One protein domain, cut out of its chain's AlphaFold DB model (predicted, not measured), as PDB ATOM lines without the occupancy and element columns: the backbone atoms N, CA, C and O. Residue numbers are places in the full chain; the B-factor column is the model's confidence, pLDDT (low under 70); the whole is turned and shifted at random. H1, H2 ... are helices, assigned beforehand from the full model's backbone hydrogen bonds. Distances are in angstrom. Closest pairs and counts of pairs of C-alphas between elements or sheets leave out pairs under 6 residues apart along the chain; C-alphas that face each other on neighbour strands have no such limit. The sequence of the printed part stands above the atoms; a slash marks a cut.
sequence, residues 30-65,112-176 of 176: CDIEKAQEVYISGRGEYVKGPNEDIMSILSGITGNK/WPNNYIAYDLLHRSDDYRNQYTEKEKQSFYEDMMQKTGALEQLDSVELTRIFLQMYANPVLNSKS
ATOM      1  N   CYS A  30     -21.394 -44.752  -9.046       91.44
ATOM      2  CA  CYS A  30     -20.891 -45.887  -9.827       91.44
ATOM      3  C   CYS A  30     -20.376 -45.439 -11.207       91.44
ATOM      4  O   CYS A  30     -20.637 -46.090 -12.221       91.44
ATOM      5  N   ASP A  31     -19.774 -44.249 -11.292       93.69
ATOM      6  CA  ASP A  31     -19.403 -43.642 -12.572       93.69
ATOM      7  C   ASP A  31     -18.310 -44.415 -13.311       93.69
ATOM      8  O   ASP A  31     -18.418 -44.614 -14.523       93.69
ATOM      9  N   ILE A  32     -17.292 -44.886 -12.594       93.31
ATOM     10  CA  ILE A  32     -16.197 -45.649 -13.188       93.31
ATOM     11  C   ILE A  32     -16.632 -47.050 -13.622       93.31
ATOM     12  O   ILE A  32     -16.262 -47.480 -14.712       93.31
ATOM     13  N   GLU A  33     -17.472 -47.729 -12.837       92.06
ATOM     14  CA  GLU A  33     -18.023 -49.042 -13.181       92.06
ATOM     15  C   GLU A  33     -18.889 -48.950 -14.443       92.06
ATOM     16  O   GLU A  33     -18.722 -49.731 -15.378       92.06
ATOM     17  N   LYS A  34     -19.745 -47.923 -14.529       92.69
ATOM     18  CA  LYS A  34     -20.547 -47.642 -15.730       92.69
ATOM     19  C   LYS A  34     -19.671 -47.325 -16.945       92.69
ATOM     20  O   LYS A  34     -19.932 -47.823 -18.039       92.69
ATOM     21  N   ALA A  35     -18.624 -46.514 -16.776       94.50
ATOM     22  CA  ALA A  35     -17.705 -46.196 -17.869       94.50
ATOM     23  C   ALA A  35     -16.960 -47.447 -18.370       94.50
ATOM     24  O   ALA A  35     -16.794 -47.626 -19.579       94.50
ATOM     25  N   GLN A  36     -16.560 -48.336 -17.456       93.50
ATOM     26  CA  GLN A  36     -15.949 -49.625 -17.770       93.50
ATOM     27  C   GLN A  36     -16.914 -50.552 -18.522       93.50
ATOM     28  O   GLN A  36     -16.526 -51.123 -19.543       93.50
ATOM     29  N   GLU A  37     -18.160 -50.680 -18.064       94.19
ATOM     30  CA  GLU A  37     -19.190 -51.487 -18.729       94.19
ATOM     31  C   GLU A  37     -19.412 -51.018 -20.173       94.19
ATOM     32  O   GLU A  37     -19.386 -51.831 -21.100       94.19
ATOM     33  N   VAL A  38     -19.551 -49.703 -20.390       94.94
ATOM     34  CA  VAL A  38     -19.695 -49.121 -21.735       94.94
ATOM     35  C   VAL A  38     -18.456 -49.391 -22.592       94.94
ATOM     36  O   VAL A  38     -18.583 -49.767 -23.760       94.94
ATOM     37  N   TYR A  39     -17.255 -49.242 -22.026       94.81
ATOM     38  CA  TYR A  39     -15.999 -49.497 -22.734       94.81
ATOM     39  C   TYR A  39     -15.885 -50.951 -23.218       94.81
ATOM     40  O   TYR A  39     -15.500 -51.188 -24.369       94.81
ATOM     41  N   ILE A  40     -16.214 -51.917 -22.351       93.44
ATOM     42  CA  ILE A  40     -16.144 -53.354 -22.657       93.44
ATOM     43  C   ILE A  40     -17.246 -53.740 -23.645       93.44
ATOM     44  O   ILE A  40     -16.958 -54.392 -24.648       93.44
ATOM     45  N   SER A  41     -18.477 -53.274 -23.412       93.94
ATOM     46  CA  SER A  41     -19.631 -53.545 -24.280       93.94
ATOM     47  C   SER A  41     -19.422 -53.043 -25.712       93.94
ATOM     48  O   SER A  41     -19.901 -53.646 -26.667       93.94
ATOM     49  N   GLY A  42     -18.659 -51.958 -25.893       90.88
ATOM     50  CA  GLY A  42     -18.281 -51.459 -27.219       90.88
ATOM     51  C   GLY A  42     -17.311 -52.365 -27.995       90.88
ATOM     52  O   GLY A  42     -17.101 -52.152 -29.187       90.88
ATOM     53  N   ARG A  43     -16.705 -53.361 -27.338       90.50
ATOM     54  CA  ARG A  43     -15.676 -54.261 -27.896       90.50
ATOM     55  C   ARG A  43     -16.083 -55.731 -27.899       90.50
ATOM     56  O   ARG A  43     -15.396 -56.546 -28.512       90.50
ATOM     57  N   GLY A  44     -17.165 -56.075 -27.216       91.44
ATOM     58  CA  GLY A  44     -17.633 -57.442 -27.074       91.44
ATOM     59  C   GLY A  44     -18.758 -57.548 -26.057       91.44
ATOM     60  O   GLY A  44     -19.345 -56.555 -25.643       91.44
ATOM     61  N   GLU A  45     -19.061 -58.776 -25.659       91.25
ATOM     62  CA  GLU A  45     -20.050 -59.028 -24.620       91.25
ATOM     63  C   GLU A  45     -19.474 -58.667 -23.247       91.25
ATOM     64  O   GLU A  45     -18.432 -59.183 -22.836       91.25
ATOM     65  N   TYR A  46     -20.162 -57.776 -22.536       90.69
ATOM     66  CA  TYR A  46     -19.883 -57.528 -21.131       90.69
ATOM     67  C   TYR A  46     -20.482 -58.648 -20.283       90.69
ATOM     68  O   TYR A  46     -21.700 -58.826 -20.236       90.69
ATOM     69  N   VAL A  47     -19.620 -59.404 -19.604       90.25
ATOM     70  CA  VAL A  47     -20.034 -60.471 -18.690       90.25
ATOM     71  C   VAL A  47     -19.812 -60.002 -17.264       90.25
ATOM     72  O   VAL A  47     -18.670 -59.810 -16.843       90.25
ATOM     73  N   LYS A  48     -20.912 -59.856 -16.522       88.38
ATOM     74  CA  LYS A  48     -20.866 -59.432 -15.124       88.38
ATOM     75  C   LYS A  48     -20.044 -60.387 -14.269       88.38
ATOM     76  O   LYS A  48     -20.202 -61.610 -14.333       88.38
ATOM     77  N   GLY A  49     -19.199 -59.813 -13.423       89.75
ATOM     78  CA  GLY A  49     -18.452 -60.546 -12.418       89.75
ATOM     79  C   GLY A  49     -19.355 -61.100 -11.304       89.75
ATOM     80  O   GLY A  49     -20.458 -60.599 -11.059       89.75
ATOM     81  N   PRO A  50     -18.895 -62.120 -10.557       92.88
ATOM     82  CA  PRO A  50     -19.588 -62.569  -9.354       92.88
ATOM     83  C   PRO A  50     -19.779 -61.414  -8.360       92.88
ATOM     84  O   PRO A  50     -18.828 -60.703  -8.042       92.88
ATOM     85  N   ASN A  51     -20.995 -61.262  -7.828       90.75
ATOM     86  CA  ASN A  51     -21.386 -60.223  -6.860       90.75
ATOM     87  C   ASN A  51     -21.281 -58.768  -7.353       90.75
ATOM     88  O   ASN A  51     -21.453 -57.858  -6.545       90.75
ATOM     89  N   GLU A  52     -21.048 -58.520  -8.640       89.62
ATOM     90  CA  GLU A  52     -20.918 -57.161  -9.180       89.62
ATOM     91  C   GLU A  52     -22.154 -56.294  -8.905       89.62
ATOM     92  O   GLU A  52     -22.025 -55.147  -8.481       89.62
ATOM     93  N   ASP A  53     -23.356 -56.861  -9.041       90.00
ATOM     94  CA  ASP A  53     -24.607 -56.159  -8.732       90.00
ATOM     95  C   ASP A  53     -24.698 -55.780  -7.242       90.00
ATOM     96  O   ASP A  53     -25.158 -54.692  -6.896       90.00
ATOM     97  N   ILE A  54     -24.208 -56.643  -6.341       91.44
ATOM     98  CA  ILE A  54     -24.173 -56.364  -4.896       91.44
ATOM     99  C   ILE A  54     -23.198 -55.222  -4.614       91.44
ATOM    100  O   ILE A  54     -23.528 -54.298  -3.870       91.44
ATOM    101  N   MET A  55     -22.013 -55.267  -5.224       88.62
ATOM    102  CA  MET A  55     -21.010 -54.215  -5.074       88.62
ATOM    103  C   MET A  55     -21.528 -52.888  -5.633       88.62
ATOM    104  O   MET A  55     -21.404 -51.870  -4.963       88.62
ATOM    105  N   SER A  56     -22.216 -52.907  -6.775       88.38
ATOM    106  CA  SER A  56     -22.835 -51.722  -7.377       88.38
ATOM    107  C   SER A  56     -23.914 -51.108  -6.482       88.38
ATOM    108  O   SER A  56     -23.976 -49.888  -6.343       88.38
ATOM    109  N   ILE A  57     -24.735 -51.924  -5.813       92.00
ATOM    110  CA  ILE A  57     -25.705 -51.437  -4.819       92.00
ATOM    111  C   ILE A  57     -24.982 -50.809  -3.621       92.00
ATOM    112  O   ILE A  57     -25.348 -49.717  -3.180       92.00
ATOM    113  N   LEU A  58     -23.948 -51.470  -3.092       91.94
ATOM    114  CA  LEU A  58     -23.176 -50.966  -1.956       91.94
ATOM    115  C   LEU A  58     -22.472 -49.646  -2.289       91.94
ATOM    116  O   LEU A  58     -22.576 -48.699  -1.506       91.94
ATOM    117  N   SER A  59     -21.822 -49.546  -3.450       87.94
ATOM    118  CA  SER A  59     -21.219 -48.311  -3.965       87.94
ATOM    119  C   SER A  59     -22.280 -47.233  -4.164       87.94
ATOM    120  O   SER A  59     -22.129 -46.110  -3.682       87.94
ATOM    121  N   GLY A  60     -23.422 -47.592  -4.754       88.75
ATOM    122  CA  GLY A  60     -24.566 -46.704  -4.928       88.75
ATOM    123  C   GLY A  60     -25.076 -46.121  -3.610       88.75
ATOM    124  O   GLY A  60     -25.417 -44.942  -3.553       88.75
ATOM    125  N   ILE A  61     -25.070 -46.887  -2.516       90.00
ATOM    126  CA  ILE A  61     -25.505 -46.428  -1.186       90.00
ATOM    127  C   ILE A  61     -24.406 -45.619  -0.485       90.00
ATOM    128  O   ILE A  61     -24.665 -44.508  -0.016       90.00
ATOM    129  N   THR A  62     -23.182 -46.145  -0.437       90.38
ATOM    130  CA  THR A  62     -22.084 -45.629   0.406       90.38
ATOM    131  C   THR A  62     -21.216 -44.568  -0.270       90.38
ATOM    132  O   THR A  62     -20.580 -43.770   0.417       90.38
ATOM    133  N   GLY A  63     -21.216 -44.517  -1.602       88.19
ATOM    134  CA  GLY A  63     -20.424 -43.583  -2.392       88.19
ATOM    135  C   GLY A  63     -20.807 -42.126  -2.143       88.19
ATOM    136  O   GLY A  63     -21.982 -41.789  -1.934       88.19
ATOM    137  N   ASN A  64     -19.803 -41.247  -2.190       90.94
ATOM    138  CA  ASN A  64     -19.987 -39.808  -2.051       90.94
ATOM    139  C   ASN A  64     -20.635 -39.226  -3.315       90.94
ATOM    140  O   ASN A  64     -19.996 -39.122  -4.358       90.94
ATOM    141  N   LYS A  65     -21.890 -38.796  -3.184       94.06
ATOM    142  CA  LYS A  65     -22.708 -38.257  -4.281       94.06
ATOM    143  C   LYS A  65     -22.543 -36.746  -4.481       94.06
ATOM    144  O   LYS A  65     -23.170 -36.174  -5.370       94.06
ATOM    145  N   TRP A 112     -25.424 -29.796 -12.420       97.94
ATOM    146  CA  TRP A 112     -24.357 -29.431 -11.497       97.94
ATOM    147  C   TRP A 112     -23.116 -28.941 -12.261       97.94
ATOM    148  O   TRP A 112     -22.953 -29.272 -13.437       97.94
ATOM    149  N   PRO A 113     -22.195 -28.206 -11.607       98.19
ATOM    150  CA  PRO A 113     -20.927 -27.772 -12.205       98.19
ATOM    151  C   PRO A 113     -20.179 -28.883 -12.952       98.19
ATOM    152  O   PRO A 113     -19.704 -28.657 -14.061       98.19
ATOM    153  N   ASN A 114     -20.156 -30.105 -12.406       97.94
ATOM    154  CA  ASN A 114     -19.505 -31.267 -13.022       97.94
ATOM    155  C   ASN A 114     -20.049 -31.597 -14.420       97.94
ATOM    156  O   ASN A 114     -19.280 -32.003 -15.286       97.94
ATOM    157  N   ASN A 115     -21.346 -31.389 -14.667       98.06
ATOM    158  CA  ASN A 115     -21.938 -31.641 -15.980       98.06
ATOM    159  C   ASN A 115     -21.390 -30.668 -17.035       98.06
ATOM    160  O   ASN A 115     -21.035 -31.068 -18.142       98.06
ATOM    161  N   TYR A 116     -21.277 -29.392 -16.665       98.31
ATOM    162  CA  TYR A 116     -20.737 -28.339 -17.522       98.31
ATOM    163  C   TYR A 116     -19.226 -28.472 -17.730       98.31
ATOM    164  O   TYR A 116     -18.752 -28.350 -18.855       98.31
ATOM    165  N   ILE A 117     -18.478 -28.793 -16.668       98.44
ATOM    166  CA  ILE A 117     -17.042 -29.085 -16.752       98.44
ATOM    167  C   ILE A 117     -16.807 -30.247 -17.721       98.44
ATOM    168  O   ILE A 117     -15.953 -30.148 -18.600       98.44
ATOM    169  N   ALA A 118     -17.573 -31.333 -17.589       98.12
ATOM    170  CA  ALA A 118     -17.438 -32.488 -18.463       98.12
ATOM    171  C   ALA A 118     -17.733 -32.145 -19.929       98.12
ATOM    172  O   ALA A 118     -17.010 -32.600 -20.815       98.12
ATOM    173  N   TYR A 119     -18.749 -31.312 -20.184       98.31
ATOM    174  CA  TYR A 119     -19.062 -30.825 -21.525       98.31
ATOM    175  C   TYR A 119     -17.890 -30.054 -22.143       98.31
ATOM    176  O   TYR A 119     -17.446 -30.405 -23.238       98.31
ATOM    177  N   ASP A 120     -17.386 -29.043 -21.435       98.12
ATOM    178  CA  ASP A 120     -16.303 -28.170 -21.901       98.12
ATOM    179  C   ASP A 120     -15.013 -28.975 -22.148       98.12
ATOM    180  O   ASP A 120     -14.362 -28.827 -23.184       98.12
ATOM    181  N   LEU A 121     -14.673 -29.910 -21.249       97.44
ATOM    182  CA  LEU A 121     -13.520 -30.804 -21.415       97.44
ATOM    183  C   LEU A 121     -13.677 -31.750 -22.617       97.44
ATOM    184  O   LEU A 121     -12.718 -31.951 -23.365       97.44
ATOM    185  N   LEU A 122     -14.871 -32.316 -22.821       97.25
ATOM    186  CA  LEU A 122     -15.152 -33.247 -23.917       97.25
ATOM    187  C   LEU A 122     -15.082 -32.568 -25.291       97.25
ATOM    188  O   LEU A 122     -14.539 -33.144 -26.235       97.25
ATOM    189  N   HIS A 123     -15.609 -31.346 -25.400       96.81
ATOM    190  CA  HIS A 123     -15.683 -30.593 -26.657       96.81
ATOM    191  C   HIS A 123     -14.497 -29.646 -26.869       96.81
ATOM    192  O   HIS A 123     -14.383 -29.048 -27.938       96.81
ATOM    193  N   ARG A 124     -13.594 -29.539 -25.884       96.31
ATOM    194  CA  ARG A 124     -12.479 -28.580 -25.870       96.31
ATOM    195  C   ARG A 124     -12.977 -27.141 -26.062       96.31
ATOM    196  O   ARG A 124     -12.411 -26.396 -26.861       96.31
ATOM    197  N   SER A 125     -14.042 -26.780 -25.352       96.25
ATOM    198  CA  SER A 125     -14.649 -25.446 -25.371       96.25
ATOM    199  C   SER A 125     -14.668 -24.819 -23.973       96.25
ATOM    200  O   SER A 125     -14.300 -25.455 -22.989       96.25
ATOM    201  N   ASP A 126     -15.072 -23.551 -23.909       96.38
ATOM    202  CA  ASP A 126     -15.294 -22.784 -22.674       96.38
ATOM    203  C   ASP A 126     -16.745 -22.253 -22.629       96.38
ATOM    204  O   ASP A 126     -17.029 -21.208 -22.034       96.38
ATOM    205  N   ASP A 127     -17.678 -22.948 -23.291       96.50
ATOM    206  CA  ASP A 127     -19.063 -22.492 -23.491       96.50
ATOM    207  C   ASP A 127     -19.799 -22.296 -22.159       96.50
ATOM    208  O   ASP A 127     -20.659 -21.418 -22.032       96.50
ATOM    209  N   TYR A 128     -19.435 -23.083 -21.143       97.31
ATOM    210  CA  TYR A 128     -20.033 -23.035 -19.814       97.31
ATOM    211  C   TYR A 128     -19.082 -22.564 -18.728       97.31
ATOM    212  O   TYR A 128     -19.334 -22.790 -17.544       97.31
ATOM    213  N   ARG A 129     -18.035 -21.826 -19.096       96.38
ATOM    214  CA  ARG A 129     -17.024 -21.325 -18.161       96.38
ATOM    215  C   ARG A 129     -17.592 -20.583 -16.944       96.38
ATOM    216  O   ARG A 129     -16.997 -20.624 -15.872       96.38
ATOM    217  N   ASN A 130     -18.741 -19.926 -17.106       97.44
ATOM    218  CA  ASN A 130     -19.432 -19.178 -16.050       97.44
ATOM    219  C   ASN A 130     -20.305 -20.049 -15.120       97.44
ATOM    220  O   ASN A 130     -20.875 -19.521 -14.169       97.44
ATOM    221  N   GLN A 131     -20.437 -21.352 -15.386       97.75
ATOM    222  CA  GLN A 131     -21.256 -22.291 -14.603       97.75
ATOM    223  C   GLN A 131     -20.464 -23.039 -13.520       97.75
ATOM    224  O   GLN A 131     -21.041 -23.806 -12.750       97.75
ATOM    225  N   TYR A 132     -19.144 -22.845 -13.461       98.06
ATOM    226  CA  TYR A 132     -18.268 -23.511 -12.504       98.06
ATOM    227  C   TYR A 132     -17.044 -22.655 -12.169       98.06
ATOM    228  O   TYR A 132     -16.606 -21.799 -12.937       98.06
ATOM    229  N   THR A 133     -16.452 -22.915 -11.011       98.19
ATOM    230  CA  THR A 133     -15.189 -22.306 -10.585       98.19
ATOM    231  C   THR A 133     -13.985 -23.142 -11.024       98.19
ATOM    232  O   THR A 133     -14.094 -24.347 -11.243       98.19
ATOM    233  N   GLU A 134     -12.790 -22.539 -11.078       97.31
ATOM    234  CA  GLU A 134     -11.553 -23.306 -11.331       97.31
ATOM    235  C   GLU A 134     -11.295 -24.378 -10.276       97.31
ATOM    236  O   GLU A 134     -10.772 -25.442 -10.587       97.31
ATOM    237  N   LYS A 135     -11.701 -24.124  -9.031       98.00
ATOM    238  CA  LYS A 135     -11.566 -25.101  -7.952       98.00
ATOM    239  C   LYS A 135     -12.443 -26.332  -8.197       98.00
ATOM    240  O   LYS A 135     -11.988 -27.449  -7.974       98.00
ATOM    241  N   GLU A 136     -13.681 -26.134  -8.648       97.94
ATOM    242  CA  GLU A 136     -14.579 -27.237  -9.018       97.94
ATOM    243  C   GLU A 136     -14.043 -27.992 -10.237       97.94
ATOM    244  O   GLU A 136     -13.977 -29.219 -10.197       97.94
ATOM    245  N   LYS A 137     -13.568 -27.274 -11.267       98.12
ATOM    246  CA  LYS A 137     -12.934 -27.876 -12.453       98.12
ATOM    247  C   LYS A 137     -11.745 -28.754 -12.079       98.12
ATOM    248  O   LYS A 137     -11.682 -29.903 -12.507       98.12
ATOM    249  N   GLN A 138     -10.843 -28.237 -11.247       97.75
ATOM    250  CA  GLN A 138      -9.668 -28.971 -10.788       97.75
ATOM    251  C   GLN A 138     -10.062 -30.207  -9.969       97.75
ATOM    252  O   GLN A 138      -9.565 -31.296 -10.235       97.75
ATOM    253  N   SER A 139     -11.002 -30.067  -9.026       97.00
ATOM    254  CA  SER A 139     -11.460 -31.196  -8.208       97.00
ATOM    255  C   SER A 139     -12.133 -32.292  -9.038       97.00
ATOM    256  O   SER A 139     -11.939 -33.469  -8.740       97.00
ATOM    257  N   PHE A 140     -12.924 -31.927 -10.052       97.50
ATOM    258  CA  PHE A 140     -13.534 -32.890 -10.967       97.50
ATOM    259  C   PHE A 140     -12.477 -33.595 -11.822       97.50
ATOM    260  O   PHE A 140     -12.510 -34.814 -11.959       97.50
ATOM    261  N   TYR A 141     -11.515 -32.840 -12.360       96.44
ATOM    262  CA  TYR A 141     -10.430 -33.391 -13.169       96.44
ATOM    263  C   TYR A 141      -9.570 -34.388 -12.377       96.44
ATOM    264  O   TYR A 141      -9.260 -35.461 -12.884       96.44
ATOM    265  N   GLU A 142      -9.219 -34.066 -11.131       96.25
ATOM    266  CA  GLU A 142      -8.459 -34.959 -10.246       96.25
ATOM    267  C   GLU A 142      -9.222 -36.255  -9.936       96.25
ATOM    268  O   GLU A 142      -8.653 -37.337 -10.076       96.25
ATOM    269  N   ASP A 143     -10.508 -36.158  -9.580       94.88
ATOM    270  CA  ASP A 143     -11.371 -37.319  -9.312       94.88
ATOM    271  C   ASP A 143     -11.499 -38.222 -10.548       94.88
ATOM    272  O   ASP A 143     -11.318 -39.437 -10.461       94.88
ATOM    273  N   MET A 144     -11.732 -37.619 -11.716       95.44
ATOM    274  CA  MET A 144     -11.801 -38.319 -12.996       95.44
ATOM    275  C   MET A 144     -10.487 -39.042 -13.306       95.44
ATOM    276  O   MET A 144     -10.508 -40.241 -13.567       95.44
ATOM    277  N   MET A 145      -9.347 -38.344 -13.252       94.06
ATOM    278  CA  MET A 145      -8.033 -38.930 -13.549       94.06
ATOM    279  C   MET A 145      -7.670 -40.057 -12.579       94.06
ATOM    280  O   MET A 145      -7.091 -41.060 -12.993       94.06
ATOM    281  N   GLN A 146      -8.022 -39.917 -11.297       93.50
ATOM    282  CA  GLN A 146      -7.823 -40.970 -10.305       93.50
ATOM    283  C   GLN A 146      -8.637 -42.223 -10.659       93.50
ATOM    284  O   GLN A 146      -8.104 -43.331 -10.632       93.50
ATOM    285  N   LYS A 147      -9.921 -42.056 -10.992       92.62
ATOM    286  CA  LYS A 147     -10.826 -43.166 -11.314       92.62
ATOM    287  C   LYS A 147     -10.449 -43.863 -12.617       92.62
ATOM    288  O   LYS A 147     -10.343 -45.084 -12.642       92.62
ATOM    289  N   THR A 148     -10.213 -43.105 -13.687       92.44
ATOM    290  CA  THR A 148      -9.871 -43.678 -14.997       92.44
ATOM    291  C   THR A 148      -8.469 -44.285 -15.005       92.44
ATOM    292  O   THR A 148      -8.257 -45.306 -15.654       92.44
ATOM    293  N   GLY A 149      -7.532 -43.722 -14.237       89.69
ATOM    294  CA  GLY A 149      -6.182 -44.264 -14.069       89.69
ATOM    295  C   GLY A 149      -6.113 -45.559 -13.253       89.69
ATOM    296  O   GLY A 149      -5.170 -46.322 -13.423       89.69
ATOM    297  N   ALA A 150      -7.108 -45.844 -12.404       89.56
ATOM    298  CA  ALA A 150      -7.149 -47.077 -11.611       89.56
ATOM    299  C   ALA A 150      -7.405 -48.342 -12.457       89.56
ATOM    300  O   ALA A 150      -7.123 -49.453 -12.010       89.56
ATOM    301  N   LEU A 151      -7.923 -48.189 -13.680       88.56
ATOM    302  CA  LEU A 151      -8.185 -49.284 -14.615       88.56
ATOM    303  C   LEU A 151      -7.049 -49.411 -15.640       88.56
ATOM    304  O   LEU A 151      -7.257 -49.243 -16.838       88.56
ATOM    305  N   GLU A 152      -5.848 -49.749 -15.163       83.25
ATOM    306  CA  GLU A 152      -4.600 -49.782 -15.955       83.25
ATOM    307  C   GLU A 152      -4.652 -50.674 -17.211       83.25
ATOM    308  O   GLU A 152      -3.867 -50.490 -18.138       83.25
ATOM    309  N   GLN A 153      -5.565 -51.650 -17.257       83.56
ATOM    310  CA  GLN A 153      -5.717 -52.553 -18.404       83.56
ATOM    311  C   GLN A 153      -6.564 -51.972 -19.545       83.56
ATOM    312  O   GLN A 153      -6.651 -52.583 -20.612       83.56
ATOM    313  N   LEU A 154      -7.216 -50.828 -19.332       85.81
ATOM    314  CA  LEU A 154      -8.072 -50.178 -20.321       85.81
ATOM    315  C   LEU A 154      -7.374 -48.951 -20.912       85.81
ATOM    316  O   LEU A 154      -6.518 -48.331 -20.279       85.81
ATOM    317  N   ASP A 155      -7.758 -48.569 -22.131       88.88
ATOM    318  CA  ASP A 155      -7.278 -47.322 -22.720       88.88
ATOM    319  C   ASP A 155      -7.833 -46.124 -21.934       88.88
ATOM    320  O   ASP A 155      -9.008 -45.759 -22.053       88.88
ATOM    321  N   SER A 156      -6.958 -45.505 -21.140       84.00
ATOM    322  CA  SER A 156      -7.280 -44.349 -20.302       84.00
ATOM    323  C   SER A 156      -7.877 -43.170 -21.079       84.00
ATOM    324  O   SER A 156      -8.710 -42.449 -20.528       84.00
ATOM    325  N   VAL A 157      -7.513 -42.971 -22.353       90.19
ATOM    326  CA  VAL A 157      -8.015 -41.850 -23.165       90.19
ATOM    327  C   VAL A 157      -9.474 -42.081 -23.526       90.19
ATOM    328  O   VAL A 157     -10.313 -41.192 -23.364       90.19
ATOM    329  N   GLU A 158      -9.801 -43.283 -23.995       92.38
ATOM    330  CA  GLU A 158     -11.173 -43.612 -24.361       92.38
ATOM    331  C   GLU A 158     -12.076 -43.741 -23.137       92.38
ATOM    332  O   GLU A 158     -13.197 -43.234 -23.157       92.38
ATOM    333  N   LEU A 159     -11.582 -44.346 -22.057       94.31
ATOM    334  CA  LEU A 159     -12.313 -44.430 -20.799       94.31
ATOM    335  C   LEU A 159     -12.626 -43.031 -20.247       94.31
ATOM    336  O   LEU A 159     -13.759 -42.763 -19.853       94.31
ATOM    337  N   THR A 160     -11.660 -42.108 -20.314       95.12
ATOM    338  CA  THR A 160     -11.869 -40.694 -19.966       95.12
ATOM    339  C   THR A 160     -12.920 -40.044 -20.862       95.12
ATOM    340  O   THR A 160     -13.800 -39.341 -20.370       95.12
ATOM    341  N   ARG A 161     -12.900 -40.310 -22.174       96.44
ATOM    342  CA  ARG A 161     -13.924 -39.803 -23.099       96.44
ATOM    343  C   ARG A 161     -15.324 -40.319 -22.743       96.44
ATOM    344  O   ARG A 161     -16.271 -39.538 -22.769       96.44
ATOM    345  N   ILE A 162     -15.463 -41.605 -22.415       96.81
ATOM    346  CA  ILE A 162     -16.737 -42.215 -21.997       96.81
ATOM    347  C   ILE A 162     -17.222 -41.588 -20.685       96.81
ATOM    348  O   ILE A 162     -18.374 -41.166 -20.601       96.81
ATOM    349  N   PHE A 163     -16.333 -41.460 -19.700       97.31
ATOM    350  CA  PHE A 163     -16.631 -40.828 -18.416       97.31
ATOM    351  C   PHE A 163     -17.142 -39.390 -18.600       97.31
ATOM    352  O   PHE A 163     -18.200 -39.025 -18.086       97.31
ATOM    353  N   LEU A 164     -16.436 -38.581 -19.398       97.75
ATOM    354  CA  LEU A 164     -16.847 -37.214 -19.717       97.75
ATOM    355  C   LEU A 164     -18.198 -37.177 -20.445       97.75
ATOM    356  O   LEU A 164     -19.051 -36.361 -20.101       97.75
ATOM    357  N   GLN A 165     -18.428 -38.076 -21.407       97.38
ATOM    358  CA  GLN A 165     -19.701 -38.163 -22.128       97.38
ATOM    359  C   GLN A 165     -20.876 -38.408 -21.178       97.38
ATOM    360  O   GLN A 165     -21.909 -37.752 -21.310       97.38
ATOM    361  N   MET A 166     -20.722 -39.300 -20.197       95.94
ATOM    362  CA  MET A 166     -21.775 -39.583 -19.218       95.94
ATOM    363  C   MET A 166     -22.184 -38.330 -18.435       95.94
ATOM    364  O   MET A 166     -23.377 -38.052 -18.311       95.94
ATOM    365  N   TYR A 167     -21.215 -37.546 -17.956       97.25
ATOM    366  CA  TYR A 167     -21.494 -36.306 -17.227       97.25
ATOM    367  C   TYR A 167     -21.974 -35.165 -18.140       97.25
ATOM    368  O   TYR A 167     -22.746 -34.321 -17.682       97.25
ATOM    369  N   ALA A 168     -21.568 -35.133 -19.413       97.25
ATOM    370  CA  ALA A 168     -21.968 -34.109 -20.382       97.25
ATOM    371  C   ALA A 168     -23.372 -34.334 -20.977       97.25
ATOM    372  O   ALA A 168     -24.023 -33.375 -21.393       97.25
ATOM    373  N   ASN A 169     -23.862 -35.578 -21.011       95.31
ATOM    374  CA  ASN A 169     -25.161 -35.935 -21.598       95.31
ATOM    375  C   ASN A 169     -26.346 -35.111 -21.062       95.31
ATOM    376  O   ASN A 169     -27.130 -34.633 -21.879       95.31
ATOM    377  N   PRO A 170     -26.488 -34.864 -19.745       94.44
ATOM    378  CA  PRO A 170     -27.544 -33.990 -19.238       94.44
ATOM    379  C   PRO A 170     -27.533 -32.582 -19.851       94.44
ATOM    380  O   PRO A 170     -28.590 -32.038 -20.157       94.44
ATOM    381  N   VAL A 171     -26.350 -32.008 -20.101       95.25
ATOM    382  CA  VAL A 171     -26.213 -30.694 -20.753       95.25
ATOM    383  C   VAL A 171     -26.672 -30.763 -22.209       95.25
ATOM    384  O   VAL A 171     -27.381 -29.870 -22.670       95.25
ATOM    385  N   LEU A 172     -26.303 -31.824 -22.931       92.44
ATOM    386  CA  LEU A 172     -26.720 -32.045 -24.321       92.44
ATOM    387  C   LEU A 172     -28.242 -32.201 -24.438       92.44
ATOM    388  O   LEU A 172     -28.864 -31.569 -25.289       92.44
ATOM    389  N   ASN A 173     -28.837 -32.977 -23.533       88.38
ATOM    390  CA  ASN A 173     -30.272 -33.248 -23.525       88.38
ATOM    391  C   ASN A 173     -31.090 -32.025 -23.094       88.38
ATOM    392  O   ASN A 173     -32.190 -31.835 -23.592       88.38
ATOM    393  N   SER A 174     -30.544 -31.150 -22.241       81.88
ATOM    394  CA  SER A 174     -31.222 -29.906 -21.838       81.88
ATOM    395  C   SER A 174     -31.411 -28.885 -22.972       81.88
ATOM    396  O   SER A 174     -32.157 -27.924 -22.812       81.88
ATOM    397  N   LYS A 175     -30.721 -29.067 -24.109       63.38
ATOM    398  CA  LYS A 175     -30.843 -28.207 -25.299       63.38
ATOM    399  C   LYS A 175     -31.841 -28.720 -26.341       63.38
ATOM    400  O   LYS A 175     -32.017 -28.037 -27.349       63.38
ATOM    401  N   SER A 176     -32.380 -29.927 -26.156       47.22
ATOM    402  CA  SER A 176     -33.234 -30.612 -27.136       47.22
ATOM    403  C   SER A 176     -34.717 -30.376 -26.878       47.22
ATOM    404  O   SER A 176     -35.086 -30.193 -25.699       47.22
TER     405      SER A 176
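Overview. This is residues 30 to 65 and 112 to 176 of the 176 residues of an uncharacterized protein of Candidatus Atribacteria bacterium (UniProt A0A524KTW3). A kinked helix, H5, runs through the core, with H1, H3 and H4 packed crosswise round it and H2 off to one side. The all-helix printed part has 101 residues with five named helices, H1 to H5, and no named strand. It is compact, radius of gyration of the C-alphas 14.5 A, spanning 44 by 30 by 30 A.

Arrangement. H1, residues 31 to 41, touches H5, residues 156 to 173; the closest C-alphas, Ala 35 and Phe 163, are 5.5 A apart. H2, residues 52 to 62, touches no helix. H3, residues 113 to 123, touches H5 at a steep tilt of 63 degrees, closest C-alphas Tyr 119 and Ala 168, 4.5 A. H4, residues 134 to 149, touches H5, closest C-alphas Thr 148 and Ser 156, 5.9 A. Every O i to N i+4 pair is within hydrogen-bond range in H1 to H4, and 12 of 14 in H5.

Along the chain. H1 begins at C-alpha 31 (-19.403, -43.642, -12.572). H5, 25.7 A long from first to last C-alpha, ends at C-alpha 173 (-30.272, -33.248, -23.525).

Size, cuts and confidence. Residues 66 to 111 are not printed; C-alphas 65 and 112 are 11.5 A apart. Residues 175 to 176 are under pLDDT 70.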